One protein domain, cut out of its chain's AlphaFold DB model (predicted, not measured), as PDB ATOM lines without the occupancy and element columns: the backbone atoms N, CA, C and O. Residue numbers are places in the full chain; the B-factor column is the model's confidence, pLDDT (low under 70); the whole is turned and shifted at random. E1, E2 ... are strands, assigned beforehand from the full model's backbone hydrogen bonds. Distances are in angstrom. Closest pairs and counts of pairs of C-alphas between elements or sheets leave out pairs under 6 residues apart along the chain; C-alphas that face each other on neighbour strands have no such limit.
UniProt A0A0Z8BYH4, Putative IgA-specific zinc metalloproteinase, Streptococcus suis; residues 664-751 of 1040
ATOM      1  N   ASP A 664       1.423  53.811 -13.796       88.19
ATOM      2  CA  ASP A 664       2.675  54.585 -13.705       88.19
ATOM      3  C   ASP A 664       3.833  53.875 -12.933       88.19
ATOM      4  O   ASP A 664       4.439  54.452 -12.034       88.19
ATOM      5  N   ILE A 665       4.119  52.600 -13.249       88.94
ATOM      6  CA  ILE A 665       5.158  51.777 -12.589       88.94
ATOM      7  C   ILE A 665       6.532  51.967 -13.253       88.94
ATOM      8  O   ILE A 665       6.671  51.667 -14.439       88.94
ATOM      9  N   ASP A 666       7.552  52.329 -12.468       85.75
ATOM     10  CA  ASP A 666       8.945  52.436 -12.933       85.75
ATOM     11  C   ASP A 666       9.706  51.110 -12.830       85.75
ATOM     12  O   ASP A 666      10.452  50.737 -13.735       85.75
ATOM     13  N   ALA A 667       9.533  50.388 -11.716       85.81
ATOM     14  CA  ALA A 667      10.206  49.113 -11.484       85.81
ATOM     15  C   ALA A 667       9.387  48.156 -10.606       85.81
ATOM     16  O   ALA A 667       8.503  48.552  -9.837       85.81
ATOM     17  N   VAL A 668       9.702  46.868 -10.753       89.19
ATOM     18  CA  VAL A 668       9.058  45.740 -10.078       89.19
ATOM     19  C   VAL A 668      10.160  44.832  -9.539       89.19
ATOM     20  O   VAL A 668      10.933  44.274 -10.311       89.19
ATOM     21  N   THR A 669      10.224  44.664  -8.221       87.75
ATOM     22  CA  THR A 669      11.165  43.754  -7.551       87.75
ATOM     23  C   THR A 669      10.369  42.660  -6.857       87.75
ATOM     24  O   THR A 669       9.490  42.961  -6.048       87.75
ATOM     25  N   VAL A 670      10.669  41.390  -7.118       90.44
ATOM     26  CA  VAL A 670      10.114  40.293  -6.312       90.44
ATOM     27  C   VAL A 670      11.001  40.082  -5.090       90.44
ATOM     28  O   VAL A 670      12.222  40.094  -5.189       90.44
ATOM     29  N   TYR A 671      10.409  39.896  -3.918       88.31
ATOM     30  CA  TYR A 671      11.131  39.496  -2.717       88.31
ATOM     31  C   TYR A 671      10.783  38.051  -2.400       88.31
ATOM     32  O   TYR A 671       9.612  37.752  -2.173       88.31
ATOM     33  N   ARG A 672      11.789  37.169  -2.354       85.56
ATOM     34  CA  ARG A 672      11.627  35.767  -1.946       85.56
ATOM     35  C   ARG A 672      12.148  35.547  -0.534       85.56
ATOM     36  O   ARG A 672      13.235  36.005  -0.172       85.56
ATOM     37  N   ARG A 673      11.386  34.811   0.273       83.62
ATOM     38  CA  ARG A 673      11.760  34.440   1.635       83.62
ATOM     39  C   ARG A 673      12.676  33.211   1.645       83.62
ATOM     40  O   ARG A 673      12.198  32.086   1.553       83.62
ATOM     41  N   LYS A 674      13.988  33.406   1.810       72.38
ATOM     42  CA  LYS A 674      14.974  32.326   2.013       72.38
ATOM     43  C   LYS A 674      15.466  32.357   3.472       72.38
ATOM     44  O   LYS A 674      15.741  33.421   4.021       72.38
ATOM     45  N   ASN A 675      15.515  31.198   4.139       68.31
ATOM     46  CA  ASN A 675      15.956  31.032   5.542       68.31
ATOM     47  C   ASN A 675      15.299  31.984   6.574       68.31
ATOM     48  O   ASN A 675      15.892  32.326   7.595       68.31
ATOM     49  N   GLY A 676      14.058  32.411   6.319       70.50
ATOM     50  CA  GLY A 676      13.291  33.314   7.184       70.50
ATOM     51  C   GLY A 676      13.467  34.809   6.889       70.50
ATOM     52  O   GLY A 676      12.574  35.575   7.259       70.50
ATOM     53  N   SER A 677      14.531  35.199   6.176       70.31
ATOM     54  CA  SER A 677      14.774  36.561   5.678       70.31
ATOM     55  C   SER A 677      14.152  36.767   4.292       70.31
ATOM     56  O   SER A 677      13.975  35.806   3.548       70.31
ATOM     57  N   TYR A 678      13.838  38.012   3.923       77.62
ATOM     58  CA  TYR A 678      13.378  38.362   2.575       77.62
ATOM     59  C   TYR A 678      14.530  38.938   1.750       77.62
ATOM     60  O   TYR A 678      15.176  39.901   2.163       77.62
ATOM     61  N   ILE A 679      14.760  38.364   0.571       74.62
ATOM     62  CA  ILE A 679      15.797  38.782  -0.375       74.62
ATOM     63  C   ILE A 679      15.097  39.338  -1.615       74.62
ATOM     64  O   ILE A 679      14.308  38.631  -2.239       74.62
ATOM     65  N   GLY A 680      15.371  40.598  -1.956       76.38
ATOM     66  CA  GLY A 680      14.915  41.197  -3.211       76.38
ATOM     67  C   GLY A 680      15.676  40.608  -4.401       76.38
ATOM     68  O   GLY A 680      16.887  40.406  -4.319       76.38
ATOM     69  N   GLN A 681      14.967  40.315  -5.486       75.50
ATOM     70  CA  GLN A 681      15.490  39.775  -6.737       75.50
ATOM     71  C   GLN A 681      14.764  40.453  -7.917       75.50
ATOM     72  O   GLN A 681      13.566  40.735  -7.851       75.50
ATOM     73  N   GLU A 682      15.477  40.718  -9.013       74.31
ATOM     74  CA  GLU A 682      14.890  41.280 -10.250       74.31
ATOM     75  C   GLU A 682      14.401  40.191 -11.224       74.31
ATOM     76  O   GLU A 682      13.793  40.477 -12.252       74.31
ATOM     77  N   PHE A 683      14.654  38.930 -10.888       78.50
ATOM     78  CA  PHE A 683      14.315  37.712 -11.623       78.50
ATOM     79  C   PHE A 683      14.048  36.588 -10.611       78.50
ATOM     80  O   PHE A 683      14.363  36.723  -9.428       78.50
ATOM     81  N   LEU A 684      13.531  35.449 -11.071       80.88
ATOM     82  CA  LEU A 684      13.489  34.214 -10.281       80.88
ATOM     83  C   LEU A 684      14.317  33.112 -10.950       80.88
ATOM     84  O   LEU A 684      14.521  33.084 -12.164       80.88
ATOM     85  N   GLU A 685      14.812  32.203 -10.121       75.94
ATOM     86  CA  GLU A 685      15.658  31.065 -10.506       75.94
ATOM     87  C   GLU A 685      14.791  29.848 -10.897       75.94
ATOM     88  O   GLU A 685      15.060  29.125 -11.856       75.94
ATOM     89  N   GLU A 686      13.716  29.659 -10.133       80.69
ATOM     90  CA  GLU A 686      12.817  28.507 -10.063       80.69
ATOM     91  C   GLU A 686      11.450  28.977  -9.523       80.69
ATOM     92  O   GLU A 686      11.330  30.101  -9.024       80.69
ATOM     93  N   LEU A 687      10.435  28.108  -9.563       83.88
ATOM     94  CA  LEU A 687       9.197  28.328  -8.807       83.88
ATOM     95  C   LEU A 687       9.476  28.248  -7.288       83.88
ATOM     96  O   LEU A 687      10.276  27.409  -6.870       83.88
ATOM     97  N   PRO A 688       8.820  29.073  -6.450       83.00
ATOM     98  CA  PRO A 688       8.888  28.939  -4.996       83.00
ATOM     99  C   PRO A 688       8.128  27.690  -4.515       83.00
ATOM    100  O   PRO A 688       7.306  27.131  -5.244       83.00
ATOM    101  N   THR A 689       8.351  27.274  -3.266       83.81
ATOM    102  CA  THR A 689       7.614  26.152  -2.651       83.81
ATOM    103  C   THR A 689       6.246  26.553  -2.087       83.81
ATOM    104  O   THR A 689       5.347  25.715  -2.056       83.81
ATOM    105  N   SER A 690       6.049  27.821  -1.710       87.38
ATOM    106  CA  SER A 690       4.733  28.461  -1.551       87.38
ATOM    107  C   SER A 690       4.737  29.875  -2.137       87.38
ATOM    108  O   SER A 690       5.760  30.559  -2.125       87.38
ATOM    109  N   THR A 691       3.576  30.361  -2.579       90.00
ATOM    110  CA  THR A 691       3.366  31.781  -2.900       90.00
ATOM    111  C   THR A 691       3.592  32.693  -1.691       90.00
ATOM    112  O   THR A 691       4.014  33.826  -1.884       90.00
ATOM    113  N   ASP A 692       3.433  32.190  -0.459       87.75
ATOM    114  CA  ASP A 692       3.717  32.931   0.788       87.75
ATOM    115  C   ASP A 692       5.206  33.291   0.967       87.75
ATOM    116  O   ASP A 692       5.565  34.101   1.825       87.75
ATOM    117  N   GLU A 693       6.105  32.677   0.187       88.75
ATOM    118  CA  GLU A 693       7.505  33.107   0.111       88.75
ATOM    119  C   GLU A 693       7.664  34.429  -0.641       88.75
ATOM    120  O   GLU A 693       8.700  35.073  -0.476       88.75
ATOM    121  N   LEU A 694       6.701  34.803  -1.492       90.81
ATOM    122  CA  LEU A 694       6.816  35.907  -2.436       90.81
ATOM    123  C   LEU A 694       5.913  37.089  -2.073       90.81
ATOM    124  O   LEU A 694       4.701  36.960  -1.907       90.81
ATOM    125  N   PHE A 695       6.496  38.283  -2.109       93.62
ATOM    126  CA  PHE A 695       5.744  39.512  -2.348       93.62
ATOM    127  C   PHE A 695       6.399  40.317  -3.468       93.62
ATOM    128  O   PHE A 695       7.601  40.212  -3.721       93.62
ATOM    129  N   ILE A 696       5.610  41.142  -4.145       94.06
ATOM    130  CA  ILE A 696       6.087  42.067  -5.171       94.06
ATOM    131  C   ILE A 696       6.174  43.461  -4.558       94.06
ATOM    132  O   ILE A 696       5.199  43.973  -4.013       94.06
ATOM    133  N   LYS A 697       7.342  44.090  -4.669       94.00
ATOM    134  CA  LYS A 697       7.525  45.519  -4.435       94.00
ATOM    135  C   LYS A 697       7.406  46.246  -5.770       94.00
ATOM    136  O   LYS A 697       8.218  46.038  -6.668       94.00
ATOM    137  N   VAL A 698       6.408  47.111  -5.885       92.75
ATOM    138  CA  VAL A 698       6.241  48.048  -7.003       92.75
ATOM    139  C   VAL A 698       6.804  49.404  -6.592       92.75
ATOM    140  O   VAL A 698       6.554  49.845  -5.470       92.75
ATOM    141  N   THR A 699       7.532  50.083  -7.477       89.81
ATOM    142  CA  THR A 699       8.042  51.448  -7.249       89.81
ATOM    143  C   THR A 699       7.689  52.396  -8.394       89.81
ATOM    144  O   THR A 699       7.594  51.969  -9.545       89.81
ATOM    145  N   SER A 700       7.518  53.677  -8.063       89.50
ATOM    146  CA  SER A 700       7.122  54.756  -8.972       89.50
ATOM    147  C   SER A 700       7.629  56.114  -8.457       89.50
ATOM    148  O   SER A 700       7.754  56.298  -7.243       89.50
ATOM    149  N   ASP A 701       7.857  57.084  -9.342       86.56
ATOM    150  CA  ASP A 701       8.010  58.506  -9.005       86.56
ATOM    151  C   ASP A 701       6.675  59.159  -8.580       86.56
ATOM    152  O   ASP A 701       6.662  60.173  -7.876       86.56
ATOM    153  N   ARG A 702       5.536  58.559  -8.958       82.69
ATOM    154  CA  ARG A 702       4.177  59.074  -8.710       82.69
ATOM    155  C   ARG A 702       3.620  58.701  -7.332       82.69
ATOM    156  O   ARG A 702       2.754  59.415  -6.824       82.69
ATOM    157  N   PHE A 703       4.065  57.594  -6.730       84.12
ATOM    158  CA  PHE A 703       3.561  57.070  -5.449       84.12
ATOM    159  C   PHE A 703       4.621  56.248  -4.687       84.12
ATOM    160  O   PHE A 703       5.539  55.696  -5.287       84.12
ATOM    161  N   LYS A 704       4.495  56.145  -3.349       84.94
ATOM    162  CA  LYS A 704       5.336  55.264  -2.504       84.94
ATOM    163  C   LYS A 704       5.443  53.864  -3.100       84.94
ATOM    164  O   LYS A 704       4.480  53.330  -3.626       84.94
ATOM    165  N   GLU A 705       6.566  53.218  -2.812       89.00
ATOM    166  CA  GLU A 705       6.683  51.764  -2.854       89.00
ATOM    167  C   GLU A 705       5.447  51.031  -2.287       89.00
ATOM    168  O   GLU A 705       5.098  51.206  -1.117       89.00
ATOM    169  N   VAL A 706       4.809  50.208  -3.125       92.06
ATOM    170  CA  VAL A 706       3.648  49.370  -2.778       92.06
ATOM    171  C   VAL A 706       4.109  47.925  -2.652       92.06
ATOM    172  O   VAL A 706       4.869  47.435  -3.487       92.06
ATOM    173  N   TYR A 707       3.634  47.245  -1.613       93.12
ATOM    174  CA  TYR A 707       3.958  45.854  -1.314       93.12
ATOM    175  C   TYR A 707       2.723  44.987  -1.555       93.12
ATOM    176  O   TYR A 707       1.668  45.242  -0.980       93.12
ATOM    177  N   LEU A 708       2.859  43.994  -2.431       93.81
ATOM    178  CA  LEU A 708       1.754  43.228  -3.000       93.81
ATOM    179  C   LEU A 708       1.922  41.726  -2.729       93.81
ATOM    180  O   LEU A 708       2.982  41.182  -3.056       93.81
ATOM    181  N   PRO A 709       0.908  41.029  -2.186       94.19
ATOM    182  CA  PRO A 709       0.958  39.578  -2.034       94.19
ATOM    183  C   PRO A 709       0.900  38.896  -3.404       94.19
ATOM    184  O   PRO A 709       0.231  39.384  -4.320       94.19
ATOM    185  N   VAL A 710       1.570  37.752  -3.544       95.06
ATOM    186  CA  VAL A 710       1.434  36.882  -4.720       95.06
ATOM    187  C   VAL A 710       0.370  35.828  -4.424       95.06
ATOM    188  O   VAL A 710       0.472  35.112  -3.433       95.06
ATOM    189  N   SER A 711      -0.649  35.724  -5.275       94.50
ATOM    190  CA  SER A 711      -1.732  34.736  -5.153       94.50
ATOM    191  C   SER A 711      -1.534  33.517  -6.054       94.50
ATOM    192  O   SER A 711      -2.030  32.436  -5.749       94.50
ATOM    193  N   SER A 712      -0.798  33.663  -7.159       94.44
ATOM    194  CA  SER A 712      -0.321  32.537  -7.968       94.44
ATOM    195  C   SER A 712       0.962  32.891  -8.719       94.44
ATOM    196  O   SER A 712       1.271  34.061  -8.950       94.44
ATOM    197  N   VAL A 713       1.728  31.865  -9.091       94.69
ATOM    198  CA  VAL A 713       2.941  31.998  -9.901       94.69
ATOM    199  C   VAL A 713       3.055  30.821 -10.868       94.69
ATOM    200  O   VAL A 713       2.917  29.667 -10.465       94.69
ATOM    201  N   GLU A 714       3.306  31.111 -12.143       94.19
ATOM    202  CA  GLU A 714       3.507  30.111 -13.199       94.19
ATOM    203  C   GLU A 714       4.731  30.456 -14.061       94.19
ATOM    204  O   GLU A 714       5.054  31.627 -14.265       94.19
ATOM    205  N   GLU A 715       5.427  29.440 -14.577       93.75
ATOM    206  CA  GLU A 715       6.463  29.639 -15.595       93.75
ATOM    207  C   GLU A 715       5.813  29.698 -16.981       93.75
ATOM    208  O   GLU A 715       5.022  28.831 -17.351       93.75
ATOM    209  N   THR A 716       6.148  30.724 -17.756       93.38
ATOM    210  CA  THR A 716       5.595  30.963 -19.091       93.38
ATOM    211  C   THR A 716       6.646  31.605 -20.003       93.38
ATOM    212  O   THR A 716       7.817  31.742 -19.639       93.38
ATOM    213  N   THR A 717       6.255  31.997 -21.217       90.38
ATOM    214  CA  THR A 717       7.132  32.747 -22.126       90.38
ATOM    215  C   THR A 717       6.519  34.081 -22.518       90.38
ATOM    216  O   THR A 717       5.346  34.155 -22.876       90.38
ATOM    217  N   LEU A 718       7.334  35.134 -22.486       88.44
ATOM    218  CA  LEU A 718       6.974  36.474 -22.938       88.44
ATOM    219  C   LEU A 718       8.013  36.922 -23.967       88.44
ATOM    220  O   LEU A 718       9.214  36.905 -23.699       88.44
ATOM    221  N   ASN A 719       7.559  37.280 -25.171       87.56
ATOM    222  CA  ASN A 719       8.418  37.674 -26.297       87.56
ATOM    223  C   ASN A 719       9.558  36.668 -26.595       87.56
ATOM    224  O   ASN A 719      10.670  37.055 -26.947       87.56
ATOM    225  N   GLY A 720       9.289  35.368 -26.420       83.12
ATOM    226  CA  GLY A 720      10.253  34.283 -26.645       83.12
ATOM    227  C   GLY A 720      11.291  34.070 -25.534       83.12
ATOM    228  O   GLY A 720      12.114  33.166 -25.658       83.12
ATOM    229  N   LYS A 721      11.260  34.852 -24.447       83.00
ATOM    230  CA  LYS A 721      12.065  34.616 -23.236       83.00
ATOM    231  C   LYS A 721      11.243  33.876 -22.182       83.00
ATOM    232  O   LYS A 721      10.046  34.123 -22.059       83.00
ATOM    233  N   ALA A 722      11.888  33.008 -21.403       87.50
ATOM    234  CA  ALA A 722      11.274  32.404 -20.224       87.50
ATOM    235  C   ALA A 722      11.094  33.458 -19.118       87.50
ATOM    236  O   ALA A 722      12.011  34.231 -18.824       87.50
ATOM    237  N   VAL A 723       9.908  33.492 -18.521       91.69
ATOM    238  CA  VAL A 723       9.536  34.407 -17.436       91.69
ATOM    239  C   VAL A 723       8.641  33.680 -16.441       91.69
ATOM    240  O   VAL A 723       7.917  32.754 -16.802       91.69
ATOM    241  N   PHE A 724       8.638  34.137 -15.199       92.44
ATOM    242  CA  PHE A 724       7.600  33.800 -14.241       92.44
ATOM    243  C   PHE A 724       6.522  34.874 -14.289       92.44
ATOM    244  O   PHE A 724       6.797  36.067 -14.138       92.44
ATOM    245  N   LYS A 725       5.285  34.443 -14.513       94.62
ATOM    246  CA  LYS A 725       4.100  35.278 -14.375       94.62
ATOM    247  C   LYS A 725       3.618  35.147 -12.939       94.62
ATOM    248  O   LYS A 725       3.236  34.060 -12.514       94.62
ATOM    249  N   LEU A 726       3.655  36.246 -12.201       95.12
ATOM    250  CA  LEU A 726       3.148  36.347 -10.840       95.12
ATOM    251  C   LEU A 726       1.823  37.107 -10.896       95.12
ATOM    252  O   LEU A 726       1.749  38.179 -11.498       95.12
ATOM    253  N   VAL A 727       0.786  36.572 -10.263       95.50
ATOM    254  CA  VAL A 727      -0.496  37.262 -10.088       95.50
ATOM    255  C   VAL A 727      -0.558  37.804  -8.668       95.50
ATOM    256  O   VAL A 727      -0.254  37.085  -7.716       95.50
ATOM    257  N   SER A 728      -0.957  39.065  -8.523       95.00
ATOM    258  CA  SER A 728      -1.379  39.639  -7.247       95.00
ATOM    259  C   SER A 728      -2.896  39.791  -7.230       95.00
ATOM    260  O   SER A 728      -3.483  40.210  -8.229       95.00
ATOM    261  N   SER A 729      -3.510  39.443  -6.101       92.00
ATOM    262  CA  SER A 729      -4.955  39.437  -5.868       92.00
ATOM    263  C   SER A 729      -5.224  40.002  -4.479       92.00
ATOM    264  O   SER A 729      -4.682  39.496  -3.497       92.00
ATOM    265  N   PHE A 730      -6.066  41.026  -4.403       87.50
ATOM    266  CA  PHE A 730      -6.682  41.542  -3.180       87.50
ATOM    267  C   PHE A 730      -7.943  42.331  -3.564       87.50
ATOM    268  O   PHE A 730      -8.175  42.571  -4.752       87.50
ATOM    269  N   ASP A 731      -8.758  42.699  -2.578       84.62
ATOM    270  CA  ASP A 731     -10.044  43.365  -2.799       84.62
ATOM    271  C   ASP A 731      -9.901  44.629  -3.662       84.62
ATOM    272  O   ASP A 731      -8.927  45.373  -3.555       84.62
ATOM    273  N   GLU A 732     -10.870  44.844  -4.554       88.00
ATOM    274  CA  GLU A 732     -10.910  45.944  -5.531       88.00
ATOM    275  C   GLU A 732      -9.749  46.021  -6.552       88.00
ATOM    276  O   GLU A 732      -9.839  46.837  -7.469       88.00
ATOM    277  N   LEU A 733      -8.695  45.196  -6.474       91.94
ATOM    278  CA  LEU A 733      -7.566  45.257  -7.413       91.94
ATOM    279  C   LEU A 733      -7.980  44.885  -8.844       91.94
ATOM    280  O   LEU A 733      -8.408  43.758  -9.115       91.94
ATOM    281  N   VAL A 734      -7.710  45.794  -9.781       90.75
ATOM    282  CA  VAL A 734      -7.871  45.581 -11.224       90.75
ATOM    283  C   VAL A 734      -6.601  45.902 -12.022       90.75
ATOM    284  O   VAL A 734      -5.638  46.509 -11.538       90.75
ATOM    285  N   GLN A 735      -6.617  45.498 -13.289       90.94
ATOM    286  CA  GLN A 735      -5.640  45.848 -14.312       90.94
ATOM    287  C   GLN A 735      -6.362  46.199 -15.620       90.94
ATOM    288  O   GLN A 735      -7.192  45.430 -16.100       90.94
ATOM    289  N   ASP A 736      -6.005  47.334 -16.219       86.69
ATOM    290  CA  ASP A 736      -6.373  47.681 -17.597       86.69
ATOM    291  C   ASP A 736      -5.741  46.683 -18.591       86.69
ATOM    292  O   ASP A 736      -4.512  46.537 -18.656       86.69
ATOM    293  N   LYS A 737      -6.586  45.967 -19.340       83.88
ATOM    294  CA  LYS A 737      -6.222  45.087 -20.458       83.88
ATOM    295  C   LYS A 737      -7.204  45.293 -21.603       83.88
ATOM    296  O   LYS A 737      -8.407  45.182 -21.406       83.88
ATOM    297  N   ASP A 738      -6.694  45.562 -22.803       81.75
ATOM    298  CA  ASP A 738      -7.503  45.717 -24.023       81.75
ATOM    299  C   ASP A 738      -8.688  46.706 -23.869       81.75
ATOM    300  O   ASP A 738      -9.751  46.533 -24.465       81.75
ATOM    301  N   ALA A 739      -8.478  47.768 -23.072       76.25
ATOM    302  CA  ALA A 739      -9.469  48.772 -22.668       76.25
ATOM    303  C   ALA A 739     -10.652  48.236 -21.829       76.25
ATOM    304  O   ALA A 739     -11.742  48.811 -21.838       76.25
ATOM    305  N   GLN A 740     -10.433  47.156 -21.075       78.12
ATOM    306  CA  GLN A 740     -11.325  46.644 -20.035       78.12
ATOM    307  C   GLN A 740     -10.554  46.453 -18.723       78.12
ATOM    308  O   GLN A 740      -9.385  46.068 -18.720       78.12
ATOM    309  N   TYR A 741     -11.212  46.693 -17.590       84.56
ATOM    310  CA  TYR A 741     -10.646  46.389 -16.278       84.56
ATOM    311  C   TYR A 741     -10.911  44.923 -15.930       84.56
ATOM    312  O   TYR A 741     -12.055  44.528 -15.709       84.56
ATOM    313  N   VAL A 742      -9.853  44.111 -15.879       88.69
ATOM    314  CA  VAL A 742      -9.922  42.739 -15.356       88.69
ATOM    315  C   VAL A 742      -9.517  42.721 -13.887       88.69
ATOM    316  O   VAL A 742      -8.668  43.507 -13.472       88.69
ATOM    317  N   ALA A 743     -10.099  41.818 -13.099       89.06
ATOM    318  CA  ALA A 743      -9.683  41.604 -11.714       89.06
ATOM    319  C   ALA A 743      -8.248  41.055 -11.634       89.06
ATOM    320  O   ALA A 743      -7.821  40.292 -12.508       89.06
ATOM    321  N   ASN A 744      -7.562  41.370 -10.531       92.88
ATOM    322  CA  ASN A 744      -6.161  41.034 -10.249       92.88
ATOM    323  C   ASN A 744      -5.153  41.794 -11.124       92.88
ATOM    324  O   ASN A 744      -5.504  42.461 -12.097       92.88
ATOM    325  N   ARG A 745      -3.865  41.683 -10.778       93.75
ATOM    326  CA  ARG A 745      -2.769  42.270 -11.560       93.75
ATOM    327  C   ARG A 745      -1.654  41.272 -11.828       93.75
ATOM    328  O   ARG A 745      -1.146  40.626 -10.914       93.75
ATOM    329  N   GLU A 746      -1.250  41.185 -13.088       94.56
ATOM    330  CA  GLU A 746      -0.185  40.307 -13.562       94.56
ATOM    331  C   GLU A 746       1.150  41.052 -13.678       94.56
ATOM    332  O   GLU A 746       1.231  42.147 -14.238       94.56
ATOM    333  N   PHE A 747       2.209  40.413 -13.189       93.44
ATOM    334  CA  PHE A 747       3.588  40.881 -13.252       93.44
ATOM    335  C   PHE A 747       4.465  39.810 -13.901       93.44
ATOM    336  O   PHE A 747       4.315  38.622 -13.621       93.44
ATOM    337  N   TYR A 748       5.404  40.227 -14.751       91.25
ATOM    338  CA  TYR A 748       6.302  39.323 -15.467       91.25
ATOM    339  C   TYR A 748       7.735  39.533 -14.993       91.25
ATOM    340  O   TYR A 748       8.359  40.549 -15.292       91.25
ATOM    341  N   ILE A 749       8.241  38.556 -14.251       89.94
ATOM    342  CA  ILE A 749       9.590  38.536 -13.695       89.94
ATOM    343  C   ILE A 749      10.455  37.629 -14.587       89.94
ATOM    344  O   ILE A 749      10.060  36.488 -14.830       89.94
ATOM    345  N   PRO A 750      11.614  38.072 -15.109       84.44
ATOM    346  CA  PRO A 750      12.490  37.217 -15.906       84.44
ATOM    347  C   PRO A 750      12.855  35.909 -15.193       84.44
ATOM    348  O   PRO A 750      13.045  35.886 -13.975       84.44
ATOM    349  N   LYS A 751      12.995  34.816 -15.952       85.00
ATOM    350  CA  LYS A 751      13.668  33.612 -15.457       85.00
ATOM    351  C   LYS A 751      15.171  33.749 -15.688       85.00
ATOM    352  O   LYS A 751      15.601  34.080 -16.793       85.00
TER     353      LYS A 751
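AT A GLANCE: This is residues 664 to 751 of the 1040 residues of the protein "Putative IgA-specific zinc metalloproteinase" of Streptococcus suis (UniProt A0A0Z8BYH4). Two small, strongly twisted sheets are face to face with their strands crossed: one is built of E2, E1, E3 and E4, the other of E5, E6 and E9. A separate small hairpin, E7 and E8, lies at one end of this sandwich, and from it the chain turns back into E9. The printed part has 88 residues with nine named strands, E1 to E9 along the chain, and no named helix; the class is all strand. The sheet orders are E2 - E1 - E3 - E4, E5 - E6 - E9 and E7 - E8, all antiparallel. The whole is compact, with a radius of gyration of the C-alphas of 13.0 A and spans of 40 by 32 by 24 A.

IN THESE COORDINATES: E1, residues 667 to 674, begins with C-alpha 667 at (10.206, 49.113, -11.484) and is 22.1 A long from first to last C-alpha. E2 is residues 677 to 681, E3 residues 694 to 699, 16.3 A, and E4 residues 706 to 709. E5, residues 712 to 718, is 17.1 A long, and E6, residues 721 to 728, is 21.5 A, with C-alpha 728 at (-1.379, 39.639, -7.247). E7 is residues 733 to 737 and E8 residues 740 to 743. E9, residues 745 to 750, is 16.7 A long and ends with C-alpha 750 at (12.490, 37.217, -15.906).

HOW THE PARTS SIT: In the sheet of four, E2 and E4 are edge strands. The hairpin E1 and E2 has N 672 and O 679 within hydrogen-bond range at 2.9 A. E1 and E3 are antiparallel at 154 degrees, with N 671 and O 695 at 2.8 A. The hairpin E3 and E4 has N 696 and O 708 at 2.8 A. In the sheet of three, the hairpin E5 and E6 has N 716 and O 723 at 2.9 A. E6 and E9 are antiparallel at 148 degrees, with N 726 and O 747 at 2.8 A. These two sheets form a sandwich, two sheets face to face: the facing parts are 10.0 A centre to centre, and the strands of the one stand at 73 degrees to those of the other. Across it, the closest C-alphas of E1 and E9, Val 670 and Ile 749, are 7.6 A apart, and E3 and E6 are near each other, with 6 pairs of C-alphas within 10 A. The hairpin E7 and E8 has N 735 and O 742 at 2.9 A. The closest C-alphas of E7 and E9, Gln 735 and Arg 745, are 5.3 A apart. E8 runs on into E9 across a break of 1 residue, at 81 degrees.

THE WHOLE: The C-alphas farthest apart, those of Asn 675 and Ala 739, are 41.9 A apart. The printed part has no cut. The link from E2 to E3, 12 residues, is long. The mean pLDDT of the printed part is 87.1, and residue 675 is under 70.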